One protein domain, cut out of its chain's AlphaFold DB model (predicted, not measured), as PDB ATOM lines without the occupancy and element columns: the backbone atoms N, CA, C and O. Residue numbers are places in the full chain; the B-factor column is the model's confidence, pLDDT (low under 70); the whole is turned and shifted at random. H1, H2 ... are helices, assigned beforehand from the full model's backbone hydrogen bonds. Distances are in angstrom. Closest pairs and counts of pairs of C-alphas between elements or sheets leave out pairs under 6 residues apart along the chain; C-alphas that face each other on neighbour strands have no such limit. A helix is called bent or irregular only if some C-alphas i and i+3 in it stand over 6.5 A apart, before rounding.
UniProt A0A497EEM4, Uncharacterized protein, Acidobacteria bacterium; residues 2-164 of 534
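Overview. This is residues 2 to 164 of the 534 residues of an uncharacterized protein of Acidobacteria bacterium (UniProt A0A497EEM4). Four helices, H1, H3, H4 and H5, run lengthwise as a bundle, a group of helices side by side, and the longest helix, H2, crosses H1 on the side away from H4 and H5. Residues 68 to 74, of which 68 to 73 belong to H2, stick out. The printed part has 163 residues with five named helices, H1 to H5 in order, and no named strand; the class is all helix. It is compact, with a radius of gyration of the C-alphas of 16.8 A, and elongated, spanning 51 by 32 by 30 A.

Arrangement. H1, residues 2 to 28, is the hub, touching four helices. H2, residues 37 to 73, forms a hairpin with H1, at a steep tilt of 42 degrees; their closest C-alphas, of Gly 15 and Gly 56, are 3.9 A apart. H3, residues 77 to 102, touches H1 at a shallow tilt of 19 degrees, the same way, closest at the C-alphas of Ala 10 and Thr 81, 4.9 A. H4, residues 109 to 138, forms a hairpin with H3, closest at the C-alphas of Ala 93 and Ala 119, 4.0 A. H5, residues 143 to 163, touches H1 with residues 154 to 161 alone, closest at the C-alphas of Leu 21 and Pro 157, 6.3 A. H2 is apart from H4 and H5. Every O i to N i+4 pair is within hydrogen-bond range in H1, H3 and H4, against 27 of 33 in H2 and 15 of 17 in H5.

Along the chain. H1 begins at C-alpha 2 (165.782, 185.585, 168.106) and is 39.3 A long. H2 measures 46.8 A, with a kink of 52 degrees near residue 67, H3 37.4 A and H4 43.6 A. H5, 28.0 A, ends at C-alpha 163 (145.939, 154.756, 157.119); it is irregular, C-alphas 154 and 157 being 7.0 A apart.

Size, cuts and confidence. The C-alphas farthest apart, of Glu 105 and Arg 141, are 52.2 A apart. The printed part has no cut and no long link. The pLDDT is under 70 at residues 2 to 4, 67 to 77 and 164.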
ATOM      1  N   ARG A   2     166.621 186.348 169.064       62.69
ATOM      2  CA  ARG A   2     165.782 185.585 168.106       62.69
ATOM      3  C   ARG A   2     166.292 184.175 167.757       62.69
ATOM      4  O   ARG A   2     165.505 183.241 167.727       62.69
ATOM      5  N   VAL A   3     167.601 183.996 167.578       63.44
ATOM      6  CA  VAL A   3     168.188 182.685 167.227       63.44
ATOM      7  C   VAL A   3     168.137 181.682 168.388       63.44
ATOM      8  O   VAL A   3     167.900 180.500 168.171       63.44
ATOM      9  N   ARG A   4     168.285 182.155 169.635       69.06
ATOM     10  CA  ARG A   4     168.186 181.298 170.830       69.06
ATOM     11  C   ARG A   4     166.762 180.787 171.027       69.06
ATOM     12  O   ARG A   4     166.582 179.599 171.246       69.06
ATOM     13  N   ALA A   5     165.769 181.667 170.893       75.06
ATOM     14  CA  ALA A   5     164.361 181.279 170.956       75.06
ATOM     15  C   ALA A   5     164.016 180.242 169.874       75.06
ATOM     16  O   ALA A   5     163.305 179.280 170.135       75.06
ATOM     17  N   ALA A   6     164.585 180.393 168.680       76.62
ATOM     18  CA  ALA A   6     164.294 179.508 167.567       76.62
ATOM     19  C   ALA A   6     164.884 178.089 167.714       76.62
ATOM     20  O   ALA A   6     164.254 177.135 167.269       76.62
ATOM     21  N   ILE A   7     166.040 177.926 168.377       81.44
ATOM     22  CA  ILE A   7     166.588 176.596 168.718       81.44
ATOM     23  C   ILE A   7     165.659 175.871 169.696       81.44
ATOM     24  O   ILE A   7     165.350 174.707 169.486       81.44
ATOM     25  N   TRP A   8     165.161 176.565 170.723       85.25
ATOM     26  CA  TRP A   8     164.217 175.972 171.672       85.25
ATOM     27  C   TRP A   8     162.914 175.548 170.996       85.25
ATOM     28  O   TRP A   8     162.461 174.429 171.210       85.25
ATOM     29  N   VAL A   9     162.352 176.390 170.125       85.94
ATOM     30  CA  VAL A   9     161.153 176.037 169.345       85.94
ATOM     31  C   VAL A   9     161.406 174.801 168.477       85.94
ATOM     32  O   VAL A   9     160.587 173.885 168.469       85.94
ATOM     33  N   ALA A  10     162.553 174.734 167.796       85.38
ATOM     34  CA  ALA A  10     162.931 173.586 166.979       85.38
ATOM     35  C   ALA A  10     163.066 172.294 167.800       85.38
ATOM     36  O   ALA A  10     162.581 171.245 167.379       85.38
ATOM     37  N   SER A  11     163.686 172.366 168.979       90.31
ATOM     38  CA  SER A  11     163.856 171.208 169.855       90.31
ATOM     39  C   SER A  11     162.543 170.745 170.478       90.31
ATOM     40  O   SER A  11     162.286 169.546 170.499       90.31
ATOM     41  N   LEU A  12     161.676 171.663 170.919       93.19
ATOM     42  CA  LEU A  12     160.331 171.325 171.403       93.19
ATOM     43  C   LEU A  12     159.493 170.670 170.300       93.19
ATOM     44  O   LEU A  12     158.782 169.697 170.553       93.19
ATOM     45  N   TYR A  13     159.615 171.157 169.064       90.56
ATOM     46  CA  TYR A  13     158.944 170.566 167.913       90.56
ATOM     47  C   TYR A  13     159.465 169.159 167.597       90.56
ATOM     48  O   TYR A  13     158.674 168.227 167.472       90.56
ATOM     49  N   ALA A  14     160.787 168.975 167.541       91.62
ATOM     50  CA  ALA A  14     161.392 167.658 167.346       91.62
ATOM     51  C   ALA A  14     161.010 166.681 168.471       91.62
ATOM     52  O   ALA A  14     160.672 165.532 168.198       91.62
ATOM     53  N   GLY A  15     160.976 167.156 169.720       93.94
ATOM     54  CA  GLY A  15     160.467 166.397 170.860       93.94
ATOM     55  C   GLY A  15     158.993 166.018 170.707       93.94
ATOM     56  O   GLY A  15     158.629 164.883 170.990       93.94
ATOM     57  N   SER A  16     158.149 166.917 170.191       94.50
ATOM     58  CA  SER A  16     156.732 166.620 169.928       94.50
ATOM     59  C   SER A  16     156.573 165.486 168.915       94.50
ATOM     60  O   SER A  16     155.807 164.555 169.148       94.50
ATOM     61  N   VAL A  17     157.340 165.528 167.818       93.81
ATOM     62  CA  VAL A  17     157.365 164.461 166.804       93.81
ATOM     63  C   VAL A  17     157.875 163.146 167.402       93.81
ATOM     64  O   VAL A  17     157.292 162.096 167.141       93.81
ATOM     65  N   ALA A  18     158.905 163.192 168.253       93.94
ATOM     66  CA  ALA A  18     159.394 162.018 168.977       93.94
ATOM     67  C   ALA A  18     158.313 161.410 169.888       93.94
ATOM     68  O   ALA A  18     158.184 160.192 169.959       93.94
ATOM     69  N   GLY A  19     157.505 162.254 170.535       93.62
ATOM     70  CA  GLY A  19     156.349 161.837 171.323       93.62
ATOM     71  C   GLY A  19     155.312 161.076 170.496       93.62
ATOM     72  O   GLY A  19     154.900 159.989 170.894       93.62
ATOM     73  N   ILE A  20     154.948 161.595 169.316       93.25
ATOM     74  CA  ILE A  20     154.037 160.906 168.384       93.25
ATOM     75  C   ILE A  20     154.630 159.562 167.957       93.25
ATOM     76  O   ILE A  20     153.950 158.549 168.044       93.25
ATOM     77  N   LEU A  21     155.899 159.526 167.543       93.12
ATOM     78  CA  LEU A  21     156.582 158.284 167.153       93.12
ATOM     79  C   LEU A  21     156.608 157.258 168.298       93.12
ATOM     80  O   LEU A  21     156.422 156.068 168.058       93.12
ATOM     81  N   GLY A  22     156.779 157.713 169.542       92.00
ATOM     82  CA  GLY A  22     156.671 156.867 170.728       92.00
ATOM     83  C   GLY A  22     155.265 156.299 170.937       92.00
ATOM     84  O   GLY A  22     155.140 155.132 171.300       92.00
ATOM     85  N   LEU A  23     154.218 157.082 170.659       91.56
ATOM     86  CA  LEU A  23     152.831 156.608 170.670       91.56
ATOM     87  C   LEU A  23     152.577 155.574 169.564       91.56
ATOM     88  O   LEU A  23     151.959 154.548 169.840       91.56
ATOM     89  N   VAL A  24     153.088 155.802 168.345       90.88
ATOM     90  CA  VAL A  24     153.006 154.821 167.246       90.88
ATOM     91  C   VAL A  24     153.636 153.501 167.678       90.88
ATOM     92  O   VAL A  24     152.994 152.459 167.591       90.88
ATOM     93  N   LEU A  25     154.867 153.543 168.194       90.81
ATOM     94  CA  LEU A  25     155.583 152.355 168.654       90.81
ATOM     95  C   LEU A  25     154.831 151.628 169.780       90.81
ATOM     96  O   LEU A  25     154.723 150.405 169.754       90.81
ATOM     97  N   LEU A  26     154.281 152.373 170.746       90.19
ATOM     98  CA  LEU A  26     153.491 151.810 171.844       90.19
ATOM     99  C   LEU A  26     152.254 151.060 171.332       90.19
ATOM    100  O   LEU A  26     151.969 149.965 171.812       90.19
ATOM    101  N   MET A  27     151.550 151.620 170.347       87.56
ATOM    102  CA  MET A  27     150.397 150.963 169.724       87.56
ATOM    103  C   MET A  27     150.811 149.734 168.919       87.56
ATOM    104  O   MET A  27     150.193 148.687 169.065       87.56
ATOM    105  N   ARG A  28     151.906 149.804 168.152       87.19
ATOM    106  CA  ARG A  28     152.430 148.660 167.382       87.19
ATOM    107  C   ARG A  28     152.790 147.457 168.254       87.19
ATOM    108  O   ARG A  28     152.641 146.327 167.807       87.19
ATOM    109  N   LEU A  29     153.227 147.697 169.490       87.25
ATOM    110  CA  LEU A  29     153.524 146.644 170.466       87.25
ATOM    111  C   LEU A  29     152.291 146.105 171.201       87.25
ATOM    112  O   LEU A  29     152.396 145.085 171.874       87.25
ATOM    113  N   ASN A  30     151.141 146.773 171.094       86.81
ATOM    114  CA  ASN A  30     149.884 146.359 171.720       86.81
ATOM    115  C   ASN A  30     148.768 146.313 170.664       86.81
ATOM    116  O   ASN A  30     147.843 147.127 170.724       86.81
ATOM    117  N   PRO A  31     148.849 145.385 169.692       80.50
ATOM    118  CA  PRO A  31     147.859 145.277 168.619       80.50
ATOM    119  C   PRO A  31     146.445 144.952 169.128       80.50
ATOM    120  O   PRO A  31     145.480 145.274 168.442       80.50
ATOM    121  N   ASP A  32     146.327 144.373 170.326       75.69
ATOM    122  CA  ASP A  32     145.058 144.062 170.997       75.69
ATOM    123  C   ASP A  32     144.257 145.321 171.391       75.69
ATOM    124  O   ASP A  32     143.082 145.225 171.743       75.69
ATOM    125  N   ILE A  33     144.886 146.504 171.394       82.31
ATOM    126  CA  ILE A  33     144.231 147.771 171.732       82.31
ATOM    127  C   ILE A  33     143.836 148.482 170.445       82.31
ATOM    128  O   ILE A  33     144.683 148.966 169.691       82.31
ATOM    129  N   GLU A  34     142.530 148.594 170.226       80.38
ATOM    130  CA  GLU A  34     141.999 149.311 169.077       80.38
ATOM    131  C   GLU A  34     142.156 150.836 169.263       80.38
ATOM    132  O   GLU A  34     141.762 151.378 170.305       80.38
ATOM    133  N   PRO A  35     142.723 151.563 168.281       80.75
ATOM    134  CA  PRO A  35     142.816 153.018 168.347       80.75
ATOM    135  C   PRO A  35     141.418 153.653 168.334       80.75
ATOM    136  O   PRO A  35     140.748 153.693 167.304       80.75
ATOM    137  N   SER A  36     140.982 154.201 169.469       85.25
ATOM    138  CA  SER A  36     139.690 154.886 169.569       85.25
ATOM    139  C   SER A  36     139.821 156.379 169.249       85.25
ATOM    140  O   SER A  36     140.920 156.940 169.202       85.25
ATOM    141  N   ALA A  37     138.697 157.086 169.075       86.62
ATOM    142  CA  ALA A  37     138.713 158.546 168.907       86.62
ATOM    143  C   ALA A  37     139.488 159.245 170.046       86.62
ATOM    144  O   ALA A  37     140.176 160.242 169.823       86.62
ATOM    145  N   ARG A  38     139.452 158.680 171.260       89.12
ATOM    146  CA  ARG A  38     140.210 159.173 172.416       89.12
ATOM    147  C   ARG A  38     141.720 159.062 172.197       89.12
ATOM    148  O   ARG A  38     142.451 159.998 172.522       89.12
ATOM    149  N   THR A  39     142.188 157.975 171.592       86.44
ATOM    150  CA  THR A  39     143.602 157.784 171.247       86.44
ATOM    151  C   THR A  39     144.113 158.896 170.332       86.44
ATOM    152  O   THR A  39     145.189 159.446 170.566       86.44
ATOM    153  N   PHE A  40     143.319 159.305 169.342       87.38
ATOM    154  CA  PHE A  40     143.702 160.372 168.418       87.38
ATOM    155  C   PHE A  40     143.556 161.773 169.024       87.38
ATOM    156  O   PHE A  40     144.504 162.553 168.989       87.38
ATOM    157  N   PHE A  41     142.399 162.106 169.602       89.81
ATOM    158  CA  PHE A  41     142.118 163.472 170.062       89.81
ATOM    159  C   PHE A  41     142.726 163.811 171.424       89.81
ATOM    160  O   PHE A  41     142.971 164.982 171.703       89.81
ATOM    161  N   VAL A  42     142.989 162.810 172.268       90.50
ATOM    162  CA  VAL A  42     143.588 163.002 173.597       90.50
ATOM    163  C   VAL A  42     144.999 162.430 173.644       90.50
ATOM    164  O   VAL A  42     145.914 163.112 174.103       90.50
ATOM    165  N   GLY A  43     145.201 161.214 173.130       90.31
ATOM    166  CA  GLY A  43     146.509 160.553 173.137       90.31
ATOM    167  C   GLY A  43     147.570 161.320 172.345       90.31
ATOM    168  O   GLY A  43     148.615 161.650 172.903       90.31
ATOM    169  N   VAL A  44     147.308 161.684 171.083       90.94
ATOM    170  CA  VAL A  44     148.308 162.381 170.244       90.94
ATOM    171  C   VAL A  44     148.775 163.705 170.874       90.94
ATOM    172  O   VAL A  44     149.985 163.847 171.067       90.94
ATOM    173  N   PRO A  45     147.900 164.652 171.279       94.19
ATOM    174  CA  PRO A  45     148.354 165.889 171.923       94.19
ATOM    175  C   PRO A  45     149.115 165.650 173.229       94.19
ATOM    176  O   PRO A  45     150.081 166.354 173.533       94.19
ATOM    177  N   LEU A  46     148.705 164.643 174.000       93.81
ATOM    178  CA  LEU A  46     149.315 164.333 175.282       93.81
ATOM    179  C   LEU A  46     150.736 163.771 175.113       93.81
ATOM    180  O   LEU A  46     151.649 164.215 175.817       93.81
ATOM    181  N   TRP A  47     150.947 162.873 174.145       94.00
ATOM    182  CA  TRP A  47     152.276 162.360 173.793       94.00
ATOM    183  C   TRP A  47     153.142 163.417 173.103       94.00
ATOM    184  O   TRP A  47     154.340 163.473 173.374       94.00
ATOM    185  N   MET A  48     152.560 164.310 172.293       94.56
ATOM    186  CA  MET A  48     153.270 165.479 171.753       94.56
ATOM    187  C   MET A  48     153.816 166.366 172.876       94.56
ATOM    188  O   MET A  48     155.004 166.681 172.886       94.56
ATOM    189  N   GLY A  49     152.975 166.743 173.845       94.69
ATOM    190  CA  GLY A  49     153.395 167.565 174.981       94.69
ATOM    191  C   GLY A  49     154.448 166.872 175.847       94.69
ATOM    192  O   GLY A  49     155.444 167.487 176.233       94.69
ATOM    193  N   TRP A  50     154.266 165.575 176.098       94.56
ATOM    194  CA  TRP A  50     155.227 164.755 176.833       94.56
ATOM    195  C   TRP A  50     156.589 164.692 176.130       94.56
ATOM    196  O   TRP A  50     157.617 164.957 176.754       94.56
ATOM    197  N   GLY A  51     156.606 164.413 174.825       93.50
ATOM    198  CA  GLY A  51     157.831 164.354 174.035       93.50
ATOM    199  C   GLY A  51     158.518 165.717 173.926       93.50
ATOM    200  O   GLY A  51     159.740 165.811 174.050       93.50
ATOM    201  N   ALA A  52     157.753 166.804 173.776       94.50
ATOM    202  CA  ALA A  52     158.290 168.163 173.800       94.50
ATOM    203  C   ALA A  52     159.033 168.455 175.113       94.50
ATOM    204  O   ALA A  52     160.119 169.031 175.091       94.50
ATOM    205  N   PHE A  53     158.478 168.014 176.244       93.25
ATOM    206  CA  PHE A  53     159.076 168.218 177.558       93.25
ATOM    207  C   PHE A  53     160.275 167.288 177.808       93.25
ATOM    208  O   PHE A  53     161.383 167.774 178.025       93.25
ATOM    209  N   LEU A  54     160.094 165.964 177.739       90.19
ATOM    210  CA  LEU A  54     161.141 165.005 178.118       90.19
ATOM    211  C   LEU A  54     162.249 164.837 177.082       90.19
ATOM    212  O   LEU A  54     163.381 164.554 177.457       90.19
ATOM    213  N   ILE A  55     161.951 165.004 175.794       90.44
ATOM    214  CA  ILE A  55     162.939 164.847 174.719       90.44
ATOM    215  C   ILE A  55     163.353 166.226 174.202       90.44
ATOM    216  O   ILE A  55     164.541 166.517 174.065       90.44
ATOM    217  N   GLY A  56     162.385 167.115 173.971       91.06
ATOM    218  CA  GLY A  56     162.644 168.433 173.397       91.06
ATOM    219  C   GLY A  56     163.464 169.362 174.296       91.06
ATOM    220  O   GLY A  56     164.354 170.045 173.786       91.06
ATOM    221  N   ILE A  57     163.247 169.371 175.617       91.88
ATOM    222  CA  ILE A  57     164.034 170.223 176.528       91.88
ATOM    223  C   ILE A  57     165.502 169.767 176.599       91.88
ATOM    224  O   ILE A  57     166.375 170.611 176.371       91.88
ATOM    225  N   PRO A  58     165.830 168.477 176.831       91.12
ATOM    226  CA  PRO A  58     167.220 168.019 176.794       91.12
ATOM    227  C   PRO A  58     167.892 168.228 175.435       91.12
ATOM    228  O   PRO A  58     169.042 168.667 175.391       91.12
ATOM    229  N   LEU A  59     167.177 168.000 174.323       88.50
ATOM    230  CA  LEU A  59     167.690 168.305 172.982       88.50
ATOM    231  C   LEU A  59     167.977 169.800 172.811       88.50
ATOM    232  O   LEU A  59     168.991 170.166 172.223       88.50
ATOM    233  N   GLY A  60     167.111 170.676 173.326       87.00
ATOM    234  CA  GLY A  60     167.309 172.127 173.336       87.00
ATOM    235  C   GLY A  60     168.525 172.545 174.151       87.00
ATOM    236  O   GLY A  60     169.334 173.339 173.672       87.00
ATOM    237  N   LEU A  61     168.706 171.955 175.334       88.12
ATOM    238  CA  LEU A  61     169.865 172.201 176.186       88.12
ATOM    239  C   LEU A  61     171.162 171.742 175.506       88.12
ATOM    240  O   LEU A  61     172.113 172.517 175.412       88.12
ATOM    241  N   GLY A  62     171.187 170.522 174.962       85.00
ATOM    242  CA  GLY A  62     172.333 169.984 174.227       85.00
ATOM    243  C   GLY A  62     172.664 170.813 172.985       85.00
ATOM    244  O   GLY A  62     173.809 171.224 172.796       85.00
ATOM    245  N   ALA A  63     171.654 171.155 172.179       81.44
ATOM    246  CA  ALA A  63     171.812 172.025 171.016       81.44
ATOM    247  C   ALA A  63     172.268 173.440 171.400       81.44
ATOM    248  O   ALA A  63     173.003 174.068 170.642       81.44
ATOM    249  N   TRP A  64     171.882 173.949 172.572       80.50
ATOM    250  CA  TRP A  64     172.354 175.232 173.088       80.50
ATOM    251  C   TRP A  64     173.831 175.183 173.502       80.50
ATOM    252  O   TRP A  64     174.590 176.083 173.135       80.50
ATOM    253  N   VAL A  65     174.257 174.126 174.204       81.25
ATOM    254  CA  VAL A  65     175.664 173.917 174.594       81.25
ATOM    255  C   VAL A  65     176.548 173.755 173.356       81.25
ATOM    256  O   VAL A  65     177.533 174.477 173.199       81.25
ATOM    257  N   ILE A  66     176.165 172.869 172.432       75.94
ATOM    258  CA  ILE A  66     176.905 172.594 171.190       75.94
ATOM    259  C   ILE A  66     176.853 173.805 170.248       75.94
ATOM    260  O   ILE A  66     177.857 174.196 169.646       75.94
ATOM    261  N   GLY A  67     175.689 174.448 170.150       66.69
ATOM    262  CA  GLY A  67     175.460 175.641 169.342       66.69
ATOM    263  C   GLY A  67     176.336 176.818 169.761       66.69
ATOM    264  O   GLY A  67     176.682 177.631 168.911       66.69
ATOM    265  N   ARG A  68     176.781 176.871 171.025       63.22
ATOM    266  CA  ARG A  68     177.763 177.851 171.515       63.22
ATOM    267  C   ARG A  68     179.129 177.721 170.821       63.22
ATOM    268  O   ARG A  68     179.824 178.721 170.692       63.22
ATOM    269  N   SER A  69     179.470 176.525 170.333       59.59
ATOM    270  CA  SER A  69     180.700 176.222 169.586       59.59
ATOM    271  C   SER A  69     180.488 176.248 168.058       59.59
ATOM    272  O   SER A  69     181.338 176.732 167.314       59.59
ATOM    273  N   LEU A  70     179.317 175.811 167.569       53.44
ATOM    274  CA  LEU A  70     178.991 175.755 166.130       53.44
ATOM    275  C   LEU A  70     178.488 177.080 165.523       53.44
ATOM    276  O   LEU A  70     178.548 177.244 164.304       53.44
ATOM    277  N   HIS A  71     178.032 178.053 166.327       52.50
ATOM    278  CA  HIS A  71     177.623 179.378 165.822       52.50
ATOM    279  C   HIS A  71     178.751 180.130 165.104       52.50
ATOM    280  O   HIS A  71     178.474 180.938 164.221       52.50
ATOM    281  N   ALA A  72     180.011 179.818 165.417       49.47
ATOM    282  CA  ALA A  72     181.172 180.352 164.711       49.47
ATOM    283  C   ALA A  72     181.263 179.896 163.233       49.47
ATOM    284  O   ALA A  72     182.069 180.434 162.483       49.47
ATOM    285  N   ARG A  73     180.440 178.924 162.792       53.06
ATOM    286  CA  ARG A  73     180.463 178.315 161.444       53.06
ATOM    287  C   ARG A  73     179.205 178.565 160.589       53.06
ATOM    288  O   ARG A  73     179.033 177.910 159.567       53.06
ATOM    289  N   GLY A  74     178.318 179.491 160.973       54.75
ATOM    290  CA  GLY A  74     177.200 179.928 160.111       54.75
ATOM    291  C   GLY A  74     175.960 179.015 160.064       54.75
ATOM    292  O   GLY A  74     175.185 179.093 159.114       54.75
ATOM    293  N   TRP A  75     175.738 178.162 161.069       55.94
ATOM    294  CA  TRP A  75     174.543 177.306 161.163       55.94
ATOM    295  C   TRP A  75     173.247 178.102 161.416       55.94
ATOM    296  O   TRP A  75     173.090 178.747 162.455       55.94
ATOM    297  N   GLY A  76     172.294 178.020 160.478       66.62
ATOM    298  CA  GLY A  76     170.966 178.637 160.577       66.62
ATOM    299  C   GLY A  76     169.923 177.798 161.339       66.62
ATOM    300  O   GLY A  76     170.034 176.581 161.459       66.62
ATOM    301  N   VAL A  77     168.855 178.450 161.813       67.88
ATOM    302  CA  VAL A  77     167.744 177.838 162.585       67.88
ATOM    303  C   VAL A  77     167.071 176.668 161.853       67.88
ATOM    304  O   VAL A  77     166.764 175.640 162.458       67.88
ATOM    305  N   SER A  78     166.842 176.810 160.545       73.12
ATOM    306  CA  SER A  78     166.219 175.760 159.730       73.12
ATOM    307  C   SER A  78     167.102 174.518 159.615       73.12
ATOM    308  O   SER A  78     166.580 173.411 159.535       73.12
ATOM    309  N   GLU A  79     168.427 174.677 159.667       78.19
ATOM    310  CA  GLU A  79     169.374 173.560 159.622       78.19
ATOM    311  C   GLU A  79     169.347 172.762 160.922       78.19
ATOM    312  O   GLU A  79     169.272 171.537 160.884       78.19
ATOM    313  N   GLY A  80     169.324 173.455 162.065       80.25
ATOM    314  CA  GLY A  80     169.185 172.816 163.373       80.25
ATOM    315  C   GLY A  80     167.868 172.051 163.507       80.25
ATOM    316  O   GLY A  80     167.863 170.917 163.973       80.25
ATOM    317  N   THR A  81     166.762 172.627 163.026       83.38
ATOM    318  CA  THR A  81     165.439 171.976 163.070       83.38
ATOM    319  C   THR A  81     165.424 170.680 162.262       83.38
ATOM    320  O   THR A  81     165.011 169.638 162.762       83.38
ATOM    321  N   VAL A  82     165.923 170.729 161.024       87.00
ATOM    322  CA  VAL A  82     165.998 169.549 160.154       87.00
ATOM    323  C   VAL A  82     166.945 168.501 160.731       87.00
ATOM    324  O   VAL A  82     166.610 167.321 160.711       87.00
ATOM    325  N   ALA A  83     168.090 168.905 161.287       87.62
ATOM    326  CA  ALA A  83     169.028 167.984 161.921       87.62
ATOM    327  C   ALA A  83     168.404 167.259 163.125       87.62
ATOM    328  O   ALA A  83     168.524 166.040 163.229       87.62
ATOM    329  N   LEU A  84     167.689 167.980 163.996       89.81
ATOM    330  CA  LEU A  84     167.009 167.395 165.156       89.81
ATOM    331  C   LEU A  84     165.876 166.447 164.746       89.81
ATOM    332  O   LEU A  84     165.784 165.349 165.283       89.81
ATOM    333  N   LEU A  85     165.048 166.825 163.765       90.94
ATOM    334  CA  LEU A  85     163.987 165.952 163.245       90.94
ATOM    335  C   LEU A  85     164.551 164.694 162.576       90.94
ATOM    336  O   LEU A  85     164.032 163.602 162.777       90.94
ATOM    337  N   THR A  86     165.641 164.839 161.820       93.44
ATOM    338  CA  THR A  86     166.351 163.705 161.213       93.44
ATOM    339  C   THR A  86     166.879 162.762 162.293       93.44
ATOM    340  O   THR A  86     166.686 161.556 162.192       93.44
ATOM    341  N   LEU A  87     167.496 163.301 163.351       92.94
ATOM    342  CA  LEU A  87     167.975 162.510 164.484       92.94
ATOM    343  C   LEU A  87     166.830 161.743 165.157       92.94
ATOM    344  O   LEU A  87     166.966 160.549 165.408       92.94
ATOM    345  N   VAL A  88     165.701 162.408 165.409       94.12
ATOM    346  CA  VAL A  88     164.501 161.788 165.993       94.12
ATOM    347  C   VAL A  88     163.977 160.647 165.117       94.12
ATOM    348  O   VAL A  88     163.707 159.568 165.638       94.12
ATOM    349  N   LEU A  89     163.887 160.843 163.797       94.88
ATOM    350  CA  LEU A  89     163.458 159.799 162.862       94.88
ATOM    351  C   LEU A  89     164.435 158.614 162.832       94.88
ATOM    352  O   LEU A  89     163.995 157.468 162.858       94.88
ATOM    353  N   CYS A  90     165.749 158.861 162.851       95.75
ATOM    354  CA  CYS A  90     166.750 157.796 162.942       95.75
ATOM    355  C   CYS A  90     166.635 157.005 164.254       95.75
ATOM    356  O   CYS A  90     166.699 155.779 164.237       95.75
ATOM    357  N   LEU A  91     166.441 157.682 165.391       92.81
ATOM    358  CA  LEU A  91     166.258 157.012 166.681       92.81
ATOM    359  C   LEU A  91     164.964 156.193 166.708       92.81
ATOM    360  O   LEU A  91     164.979 155.060 167.178       92.81
ATOM    361  N   ALA A  92     163.866 156.720 166.163       93.31
ATOM    362  CA  ALA A  92     162.613 155.981 166.035       93.31
ATOM    363  C   ALA A  92     162.746 154.766 165.104       93.31
ATOM    364  O   ALA A  92     162.187 153.712 165.406       93.31
ATOM    365  N   ALA A  93     163.522 154.880 164.020       95.81
ATOM    366  CA  ALA A  93     163.842 153.758 163.141       95.81
ATOM    367  C   ALA A  93     164.579 152.647 163.900       95.81
ATOM    368  O   ALA A  93     164.160 151.492 163.861       95.81
ATOM    369  N   ILE A  94     165.630 153.009 164.643       93.81
ATOM    370  CA  ILE A  94     166.410 152.070 165.458       93.81
ATOM    371  C   ILE A  94     165.524 151.419 166.521       93.81
ATOM    372  O   ILE A  94     165.539 150.202 166.655       93.81
ATOM    373  N   LEU A  95     164.729 152.203 167.255       91.88
ATOM    374  CA  LEU A  95     163.837 151.673 168.288       91.88
ATOM    375  C   LEU A  95     162.795 150.715 167.708       91.88
ATOM    376  O   LEU A  95     162.564 149.664 168.302       91.88
ATOM    377  N   SER A  96     162.202 151.046 166.560       92.56
ATOM    378  CA  SER A  96     161.220 150.181 165.890       92.56
ATOM    379  C   SER A  96     161.865 148.878 165.416       92.56
ATOM    380  O   SER A  96     161.308 147.809 165.641       92.56
ATOM    381  N   TRP A  97     163.074 148.950 164.844       93.50
ATOM    382  CA  TRP A  97     163.837 147.773 164.420       93.50
ATOM    383  C   TRP A  97     164.204 146.874 165.603       93.50
ATOM    384  O   TRP A  97     163.914 145.685 165.597       93.50
ATOM    385  N   VAL A  98     164.795 147.454 166.651       90.31
ATOM    386  CA  VAL A  98     165.207 146.729 167.860       90.31
ATOM    387  C   VAL A  98     164.008 146.070 168.538       90.31
ATOM    388  O   VAL A  98     164.098 144.918 168.941       90.31
ATOM    389  N   ASN A  99     162.872 146.765 168.644       90.19
ATOM    390  CA  ASN A  99     161.675 146.178 169.242       90.19
ATOM    391  C   ASN A  99     161.054 145.075 168.373       90.19
ATOM    392  O   ASN A  99     160.473 144.158 168.946       90.19
ATOM    393  N   ALA A 100     161.196 145.130 167.044       89.38
ATOM    394  CA  ALA A 100     160.782 144.041 166.159       89.38
ATOM    395  C   ALA A 100     161.657 142.790 166.325       89.38
ATOM    396  O   ALA A 100     161.152 141.678 166.241       89.38
ATOM    397  N   GLU A 101     162.954 142.986 166.570       87.75
ATOM    398  CA  GLU A 101     163.925 141.897 166.714       87.75
ATOM    399  C   GLU A 101     163.904 141.261 168.111       87.75
ATOM    400  O   GLU A 101     164.216 140.087 168.263       87.75
ATOM    401  N   ILE A 102     163.556 142.039 169.143       84.25
ATOM    402  CA  ILE A 102     163.530 141.574 170.536       84.25
ATOM    403  C   ILE A 102     162.242 140.815 170.873       84.25
ATOM    404  O   ILE A 102     162.280 140.006 171.785       84.25
ATOM    405  N   HIS A 103     161.121 141.055 170.186       83.31
ATOM    406  CA  HIS A 103     159.815 140.493 170.568       83.31
ATOM    407  C   HIS A 103     159.172 139.526 169.546       83.31
ATOM    408  O   HIS A 103     157.945 139.580 169.392       83.31
ATOM    409  N   PRO A 104     159.918 138.661 168.827       81.12
ATOM    410  CA  PRO A 104     159.326 137.841 167.773       81.12
ATOM    411  C   PRO A 104     158.246 136.879 168.293       81.12
ATOM    412  O   PRO A 104     157.258 136.669 167.600       81.12
ATOM    413  N   GLU A 105     158.367 136.372 169.521       84.19
ATOM    414  CA  GLU A 105     157.411 135.435 170.132       84.19
ATOM    415  C   GLU A 105     156.215 136.130 170.807       84.19
ATOM    416  O   GLU A 105     155.201 135.495 171.101       84.19
ATOM    417  N   PHE A 106     156.307 137.442 171.041       83.19
ATOM    418  CA  PHE A 106     155.267 138.242 171.706       83.19
ATOM    419  C   PHE A 106     154.358 138.970 170.718       83.19
ATOM    420  O   PHE A 106     153.258 139.390 171.076       83.19
ATOM    421  N   LEU A 107     154.816 139.139 169.480       82.56
ATOM    422  CA  LEU A 107     154.079 139.801 168.416       82.56
ATOM    423  C   LEU A 107     153.672 138.780 167.357       82.56
ATOM    424  O   LEU A 107     154.381 137.817 167.082       82.56
ATOM    425  N   SER A 108     152.531 139.006 166.710       79.00
ATOM    426  CA  SER A 108     152.176 138.240 165.515       79.00
ATOM    427  C   SER A 108     153.175 138.516 164.384       79.00
ATOM    428  O   SER A 108     153.792 139.586 164.332       79.00
ATOM    429  N   GLU A 109     153.295 137.599 163.418       80.44
ATOM    430  CA  GLU A 109     154.153 137.814 162.242       80.44
ATOM    431  C   GLU A 109     153.837 139.136 161.528       80.44
ATOM    432  O   GLU A 109     154.738 139.854 161.078       80.44
ATOM    433  N   THR A 110     152.549 139.484 161.465       81.62
ATOM    434  CA  THR A 110     152.071 140.746 160.900       81.62
ATOM    435  C   THR A 110     152.528 141.939 161.737       81.62
ATOM    436  O   THR A 110     153.047 142.900 161.170       81.62
ATOM    437  N   GLY A 111     152.424 141.871 163.070       82.06
ATOM    438  CA  GLY A 111     152.906 142.917 163.977       82.06
ATOM    439  C   GLY A 111     154.415 143.157 163.850       82.06
ATOM    440  O   GLY A 111     154.855 144.291 163.637       82.06
ATOM    441  N   SER A 112     155.214 142.088 163.860       85.00
ATOM    442  CA  SER A 112     156.672 142.157 163.671       85.00
ATOM    443  C   SER A 112     157.059 142.692 162.288       85.00
ATOM    444  O   SER A 112     158.029 143.440 162.135       85.00
ATOM    445  N   ARG A 113     156.296 142.349 161.241       87.56
ATOM    446  CA  ARG A 113     156.487 142.910 159.895       87.56
ATOM    447  C   ARG A 113     156.160 144.404 159.857       87.56
ATOM    448  O   ARG A 113     156.941 145.154 159.274       87.56
ATOM    449  N   GLN A 114     155.075 144.841 160.498       87.44
ATOM    450  CA  GLN A 114     154.702 146.257 160.579       87.44
ATOM    451  C   GLN A 114     155.774 147.091 161.292       87.44
ATOM    452  O   GLN A 114     156.160 148.136 160.779       87.44
ATOM    453  N   LEU A 115     156.336 146.615 162.409       89.94
ATOM    454  CA  LEU A 115     157.432 147.321 163.089       89.94
ATOM    455  C   LEU A 115     158.687 147.465 162.214       89.94
ATOM    456  O   LEU A 115     159.309 148.529 162.195       89.94
ATOM    457  N   ARG A 116     159.052 146.423 161.452       92.44
ATOM    458  CA  ARG A 116     160.173 146.495 160.497       92.44
ATOM    459  C   ARG A 116     159.888 147.464 159.350       92.44
ATOM    460  O   ARG A 116     160.775 148.218 158.953       92.44
ATOM    461  N   GLN A 117     158.659 147.485 158.837       92.19
ATOM    462  CA  GLN A 117     158.237 148.455 157.823       92.19
ATOM    463  C   GLN A 117     158.292 149.888 158.358       92.19
ATOM    464  O   GLN A 117     158.835 150.761 157.682       92.19
ATOM    465  N   ASP A 118     157.805 150.120 159.579       92.44
ATOM    466  CA  ASP A 118     157.881 151.415 160.254       92.44
ATOM    467  C   ASP A 118     159.348 151.839 160.435       92.44
ATOM    468  O   ASP A 118     159.708 152.967 160.103       92.44
ATOM    469  N   ALA A 119     160.241 150.924 160.831       94.81
ATOM    470  CA  ALA A 119     161.675 151.200 160.930       94.81
ATOM    471  C   ALA A 119     162.292 151.667 159.597       94.81
ATOM    472  O   ALA A 119     162.957 152.707 159.544       94.81
ATOM    473  N   VAL A 120     162.043 150.930 158.507       95.69
ATOM    474  CA  VAL A 120     162.524 151.285 157.161       95.69
ATOM    475  C   VAL A 120     161.928 152.617 156.701       95.69
ATOM    476  O   VAL A 120     162.626 153.439 156.098       95.69
ATOM    477  N   MET A 121     160.656 152.862 157.012       94.31
ATOM    478  CA  MET A 121     159.953 154.092 156.669       94.31
ATOM    479  C   MET A 121     160.541 155.301 157.401       94.31
ATOM    480  O   MET A 121     160.847 156.301 156.749       94.31
ATOM    481  N   TRP A 122     160.777 155.217 158.714       95.69
ATOM    482  CA  TRP A 122     161.392 156.300 159.491       95.69
ATOM    483  C   TRP A 122     162.816 156.597 159.027       95.69
ATOM    484  O   TRP A 122     163.186 157.763 158.877       95.69
ATOM    485  N   PHE A 123     163.595 155.562 158.708       96.69
ATOM    486  CA  PHE A 123     164.936 155.737 158.157       96.69
ATOM    487  C   PHE A 123     164.907 156.407 156.774       96.69
ATOM    488  O   PHE A 123     165.634 157.371 156.519       96.69
ATOM    489  N   SER A 124     164.008 155.965 155.892       96.12
ATOM    490  CA  SER A 124     163.824 156.556 154.560       96.12
ATOM    491  C   SER A 124     163.343 158.008 154.643       96.12
ATOM    492  O   SER A 124     163.833 158.872 153.914       96.12
ATOM    493  N   ALA A 125     162.436 158.305 155.576       94.88
ATOM    494  CA  ALA A 125     161.965 159.652 155.874       94.88
ATOM    495  C   ALA A 125     163.109 160.561 156.353       94.88
ATOM    496  O   ALA A 125     163.194 161.708 155.914       94.88
ATOM    497  N   ALA A 126     164.029 160.050 157.179       95.25
ATOM    498  CA  ALA A 126     165.219 160.783 157.611       95.25
ATOM    499  C   ALA A 126     166.155 161.114 156.430       95.25
ATOM    500  O   ALA A 126     166.615 162.251 156.296       95.25
ATOM    501  N   LEU A 127     166.388 160.165 155.518       96.12
ATOM    502  CA  LEU A 127     167.179 160.410 154.304       96.12
ATOM    503  C   LEU A 127     166.506 161.431 153.375       96.12
ATOM    504  O   LEU A 127     167.161 162.357 152.883       96.12
ATOM    505  N   MET A 128     165.191 161.306 153.177       94.19
ATOM    506  CA  MET A 128     164.407 162.231 152.361       94.19
ATOM    507  C   MET A 128     164.404 163.641 152.960       94.19
ATOM    508  O   MET A 128     164.583 164.618 152.237       94.19
ATOM    509  N   MET A 129     164.286 163.757 154.283       92.50
ATOM    510  CA  MET A 129     164.367 165.014 155.030       92.50
ATOM    511  C   MET A 129     165.690 165.748 154.735       92.50
ATOM    512  O   MET A 129     165.679 166.934 154.392       92.50
ATOM    513  N   ILE A 130     166.828 165.040 154.751       92.19
ATOM    514  CA  ILE A 130     168.138 165.605 154.380       92.19
ATOM    515  C   ILE A 130     168.165 166.026 152.901       92.19
ATOM    516  O   ILE A 130     168.631 167.125 152.577       92.19
ATOM    517  N   ALA A 131     167.691 165.165 151.994       92.56
ATOM    518  CA  ALA A 131     167.724 165.406 150.550       92.56
ATOM    519  C   ALA A 131     166.859 166.611 150.144       92.56
ATOM    520  O   ALA A 131     167.343 167.532 149.477       92.56
ATOM    521  N   VAL A 132     165.609 166.653 150.612       90.69
ATOM    522  CA  VAL A 132     164.659 167.747 150.371       90.69
ATOM    523  C   VAL A 132     165.173 169.042 150.984       90.69
ATOM    524  O   VAL A 132     165.104 170.087 150.340       90.69
ATOM    525  N   HIS A 133     165.767 169.002 152.180       89.44
ATOM    526  CA  HIS A 133     166.356 170.196 152.778       89.44
ATOM    527  C   HIS A 133     167.554 170.725 151.973       89.44
ATOM    528  O   HIS A 133     167.654 171.930 151.727       89.44
ATOM    529  N   ARG A 134     168.448 169.848 151.494       89.12
ATOM    530  CA  ARG A 134     169.552 170.239 150.596       89.12
ATOM    531  C   ARG A 134     169.034 170.845 149.293       89.12
ATOM    532  O   ARG A 134     169.578 171.848 148.824       89.12
ATOM    533  N   TRP A 135     167.968 170.282 148.733       88.56
ATOM    534  CA  TRP A 135     167.308 170.810 147.541       88.56
ATOM    535  C   TRP A 135     166.652 172.178 147.790       88.56
ATOM    536  O   TRP A 135     166.850 173.110 147.006       88.56
ATOM    537  N   TRP A 136     165.974 172.347 148.930       86.94
ATOM    538  CA  TRP A 136     165.365 173.604 149.380       86.94
ATOM    539  C   TRP A 136     166.382 174.753 149.471       86.94
ATOM    540  O   TRP A 136     166.074 175.891 149.099       86.94
ATOM    541  N   ARG A 137     167.626 174.463 149.891       82.88
ATOM    542  CA  ARG A 137     168.714 175.460 149.913       82.88
ATOM    543  C   ARG A 137     169.109 175.931 148.511       82.88
ATOM    544  O   ARG A 137     169.379 177.118 148.330       82.88
ATOM    545  N   ARG A 138     169.123 175.027 147.526       84.75
ATOM    546  CA  ARG A 138     169.563 175.313 146.148       84.75
ATOM    547  C   ARG A 138     168.517 176.076 145.327       84.75
ATOM    548  O   ARG A 138     168.876 176.911 144.505       84.75
ATOM    549  N   MET A 139     167.227 175.832 145.552       78.19
ATOM    550  CA  MET A 139     166.153 176.322 144.676       78.19
ATOM    551  C   MET A 139     165.389 177.509 145.275       78.19
ATOM    552  O   MET A 139     164.422 177.309 145.999       78.19
ATOM    553  N   LYS A 140     165.740 178.758 144.927       74.94
ATOM    554  CA  LYS A 140     165.043 179.962 145.443       74.94
ATOM    555  C   LYS A 140     163.568 180.078 145.008       74.94
ATOM    556  O   LYS A 140     162.747 180.512 145.806       74.94
ATOM    557  N   ARG A 141     163.218 179.672 143.779       75.69
ATOM    558  CA  ARG A 141     161.879 179.887 143.175       75.69
ATOM    559  C   ARG A 141     160.845 178.793 143.497       75.69
ATOM    560  O   ARG A 141     159.652 179.035 143.382       75.69
ATOM    561  N   ARG A 142     161.285 177.598 143.911       78.81
ATOM    562  CA  ARG A 142     160.424 176.422 144.188       78.81
ATOM    563  C   ARG A 142     160.440 175.981 145.658       78.81
ATOM    564  O   ARG A 142     160.095 174.848 145.968       78.81
ATOM    565  N   ARG A 143     160.830 176.874 146.576       81.12
ATOM    566  CA  ARG A 143     160.943 176.558 148.014       81.12
ATOM    567  C   ARG A 143     159.649 176.042 148.624       81.12
ATOM    568  O   ARG A 143     159.713 175.179 149.488       81.12
ATOM    569  N   TRP A 144     158.507 176.534 148.151       82.31
ATOM    570  CA  TRP A 144     157.198 176.110 148.639       82.31
ATOM    571  C   TRP A 144     156.964 174.603 148.435       82.31
ATOM    572  O   TRP A 144     156.463 173.960 149.347       82.31
ATOM    573  N   ILE A 145     157.417 174.018 147.316       83.50
ATOM    574  CA  ILE A 145     157.282 172.573 147.040       83.50
ATOM    575  C   ILE A 145     158.060 171.772 148.081       83.50
ATOM    576  O   ILE A 145     157.521 170.874 148.717       83.50
ATOM    577  N   ALA A 146     159.323 172.131 148.300       80.81
ATOM    578  CA  ALA A 146     160.146 171.470 149.301       80.81
ATOM    579  C   ALA A 146     159.605 171.687 150.728       80.81
ATOM    580  O   ALA A 146     159.666 170.770 151.536       80.81
ATOM    581  N   SER A 147     159.013 172.845 151.036       83.25
ATOM    582  CA  SER A 147     158.324 173.072 152.314       83.25
ATOM    583  C   SER A 147     157.102 172.166 152.493       83.25
ATOM    584  O   SER A 147     156.925 171.616 153.576       83.25
ATOM    585  N   VAL A 148     156.302 171.952 151.442       86.88
ATOM    586  CA  VAL A 148     155.184 170.993 151.461       86.88
ATOM    587  C   VAL A 148     155.699 169.567 151.655       86.88
ATOM    588  O   VAL A 148     155.180 168.846 152.497       86.88
ATOM    589  N   MET A 149     156.763 169.163 150.953       86.81
ATOM    590  CA  MET A 149     157.361 167.832 151.127       86.81
ATOM    591  C   MET A 149     157.881 167.609 152.552       86.81
ATOM    592  O   MET A 149     157.655 166.547 153.122       86.81
ATOM    593  N   LEU A 150     158.540 168.605 153.155       85.69
ATOM    594  CA  LEU A 150     158.985 168.525 154.550       85.69
ATOM    595  C   LEU A 150     157.795 168.397 155.508       85.69
ATOM    596  O   LEU A 150     157.851 167.588 156.428       85.69
ATOM    597  N   LEU A 151     156.711 169.143 155.270       87.31
ATOM    598  CA  LEU A 151     155.480 169.024 156.052       87.31
ATOM    599  C   LEU A 151     154.875 167.617 155.940       87.31
ATOM    600  O   LEU A 151     154.510 167.039 156.959       87.31
ATOM    601  N   LEU A 152     154.826 167.039 154.736       88.69
ATOM    602  CA  LEU A 152     154.332 165.675 154.521       88.69
ATOM    603  C   LEU A 152     155.176 164.632 155.262       88.69
ATOM    604  O   LEU A 152     154.615 163.737 155.885       88.69
ATOM    605  N   ILE A 153     156.508 164.775 155.261       88.25
ATOM    606  CA  ILE A 153     157.397 163.888 156.028       88.25
ATOM    607  C   ILE A 153     157.095 163.977 157.530       88.25
ATOM    608  O   ILE A 153     157.135 162.966 158.225       88.25
ATOM    609  N   ILE A 154     156.766 165.166 158.039       84.00
ATOM    610  CA  ILE A 154     156.461 165.350 159.463       84.00
ATOM    611  C   ILE A 154     155.071 164.814 159.830       84.00
ATOM    612  O   ILE A 154     154.881 164.314 160.934       84.00
ATOM    613  N   LEU A 155     154.102 164.890 158.916       87.19
ATOM    614  CA  LEU A 155     152.763 164.330 159.119       87.19
ATOM    615  C   LEU A 155     152.709 162.810 158.913       87.19
ATOM    616  O   LEU A 155     151.720 162.183 159.296       87.19
ATOM    617  N   LEU A 156     153.765 162.210 158.354       88.56
ATOM    618  CA  LEU A 156     153.842 160.780 158.055       88.56
ATOM    619  C   LEU A 156     153.518 159.871 159.259       88.56
ATOM    620  O   LEU A 156     152.726 158.954 159.062       88.56
ATOM    621  N   PRO A 157     154.015 160.105 160.494       85.06
ATOM    622  CA  PRO A 157     153.679 159.262 161.647       85.06
ATOM    623  C   PRO A 157     152.186 159.244 161.972       85.06
ATOM    624  O   PRO A 157     151.619 158.185 162.225       85.06
ATOM    625  N   VAL A 158     151.527 160.405 161.897       82.81
ATOM    626  CA  VAL A 158     150.077 160.516 162.118       82.81
ATOM    627  C   VAL A 158     149.319 159.831 160.984       82.81
ATOM    628  O   VAL A 158     148.416 159.039 161.236       82.81
ATOM    629  N   GLY A 159     149.728 160.074 159.734       84.31
ATOM    630  CA  GLY A 159     149.154 159.400 158.569       84.31
ATOM    631  C   GLY A 159     149.273 157.879 158.660       84.31
ATOM    632  O   GLY A 159     148.335 157.172 158.311       84.31
ATOM    633  N   ARG A 160     150.384 157.372 159.204       82.38
ATOM    634  CA  ARG A 160     150.628 155.940 159.392       82.38
ATOM    635  C   ARG A 160     149.744 155.312 160.470       82.38
ATOM    636  O   ARG A 160     149.360 154.157 160.308       82.38
ATOM    637  N   MET A 161     149.405 156.055 161.528       76.62
ATOM    638  CA  MET A 161     148.427 155.605 162.530       76.62
ATOM    639  C   MET A 161     147.013 155.511 161.950       76.62
ATOM    640  O   MET A 161     146.264 154.620 162.330       76.62
ATOM    641  N   VAL A 162     146.646 156.434 161.054       80.00
ATOM    642  CA  VAL A 162     145.291 156.513 160.483       80.00
ATOM    643  C   VAL A 162     145.102 155.554 159.305       80.00
ATOM    644  O   VAL A 162     144.073 154.896 159.212       80.00
ATOM    645  N   GLY A 163     146.071 155.487 158.386       72.81
ATOM    646  CA  GLY A 163     145.939 154.756 157.119       72.81
ATOM    647  C   GLY A 163     146.210 153.255 157.214       72.81
ATOM    648  O   GLY A 163     145.798 152.501 156.342       72.81
ATOM    649  N   GLU A 164     146.893 152.818 158.267       69.00
ATOM    650  CA  GLU A 164     147.210 151.416 158.513       69.00
ATOM    651  C   GLU A 164     147.164 151.165 160.029       69.00
ATOM    652  O   GLU A 164     148.216 151.112 160.699       69.00
TER     653      GLU A 164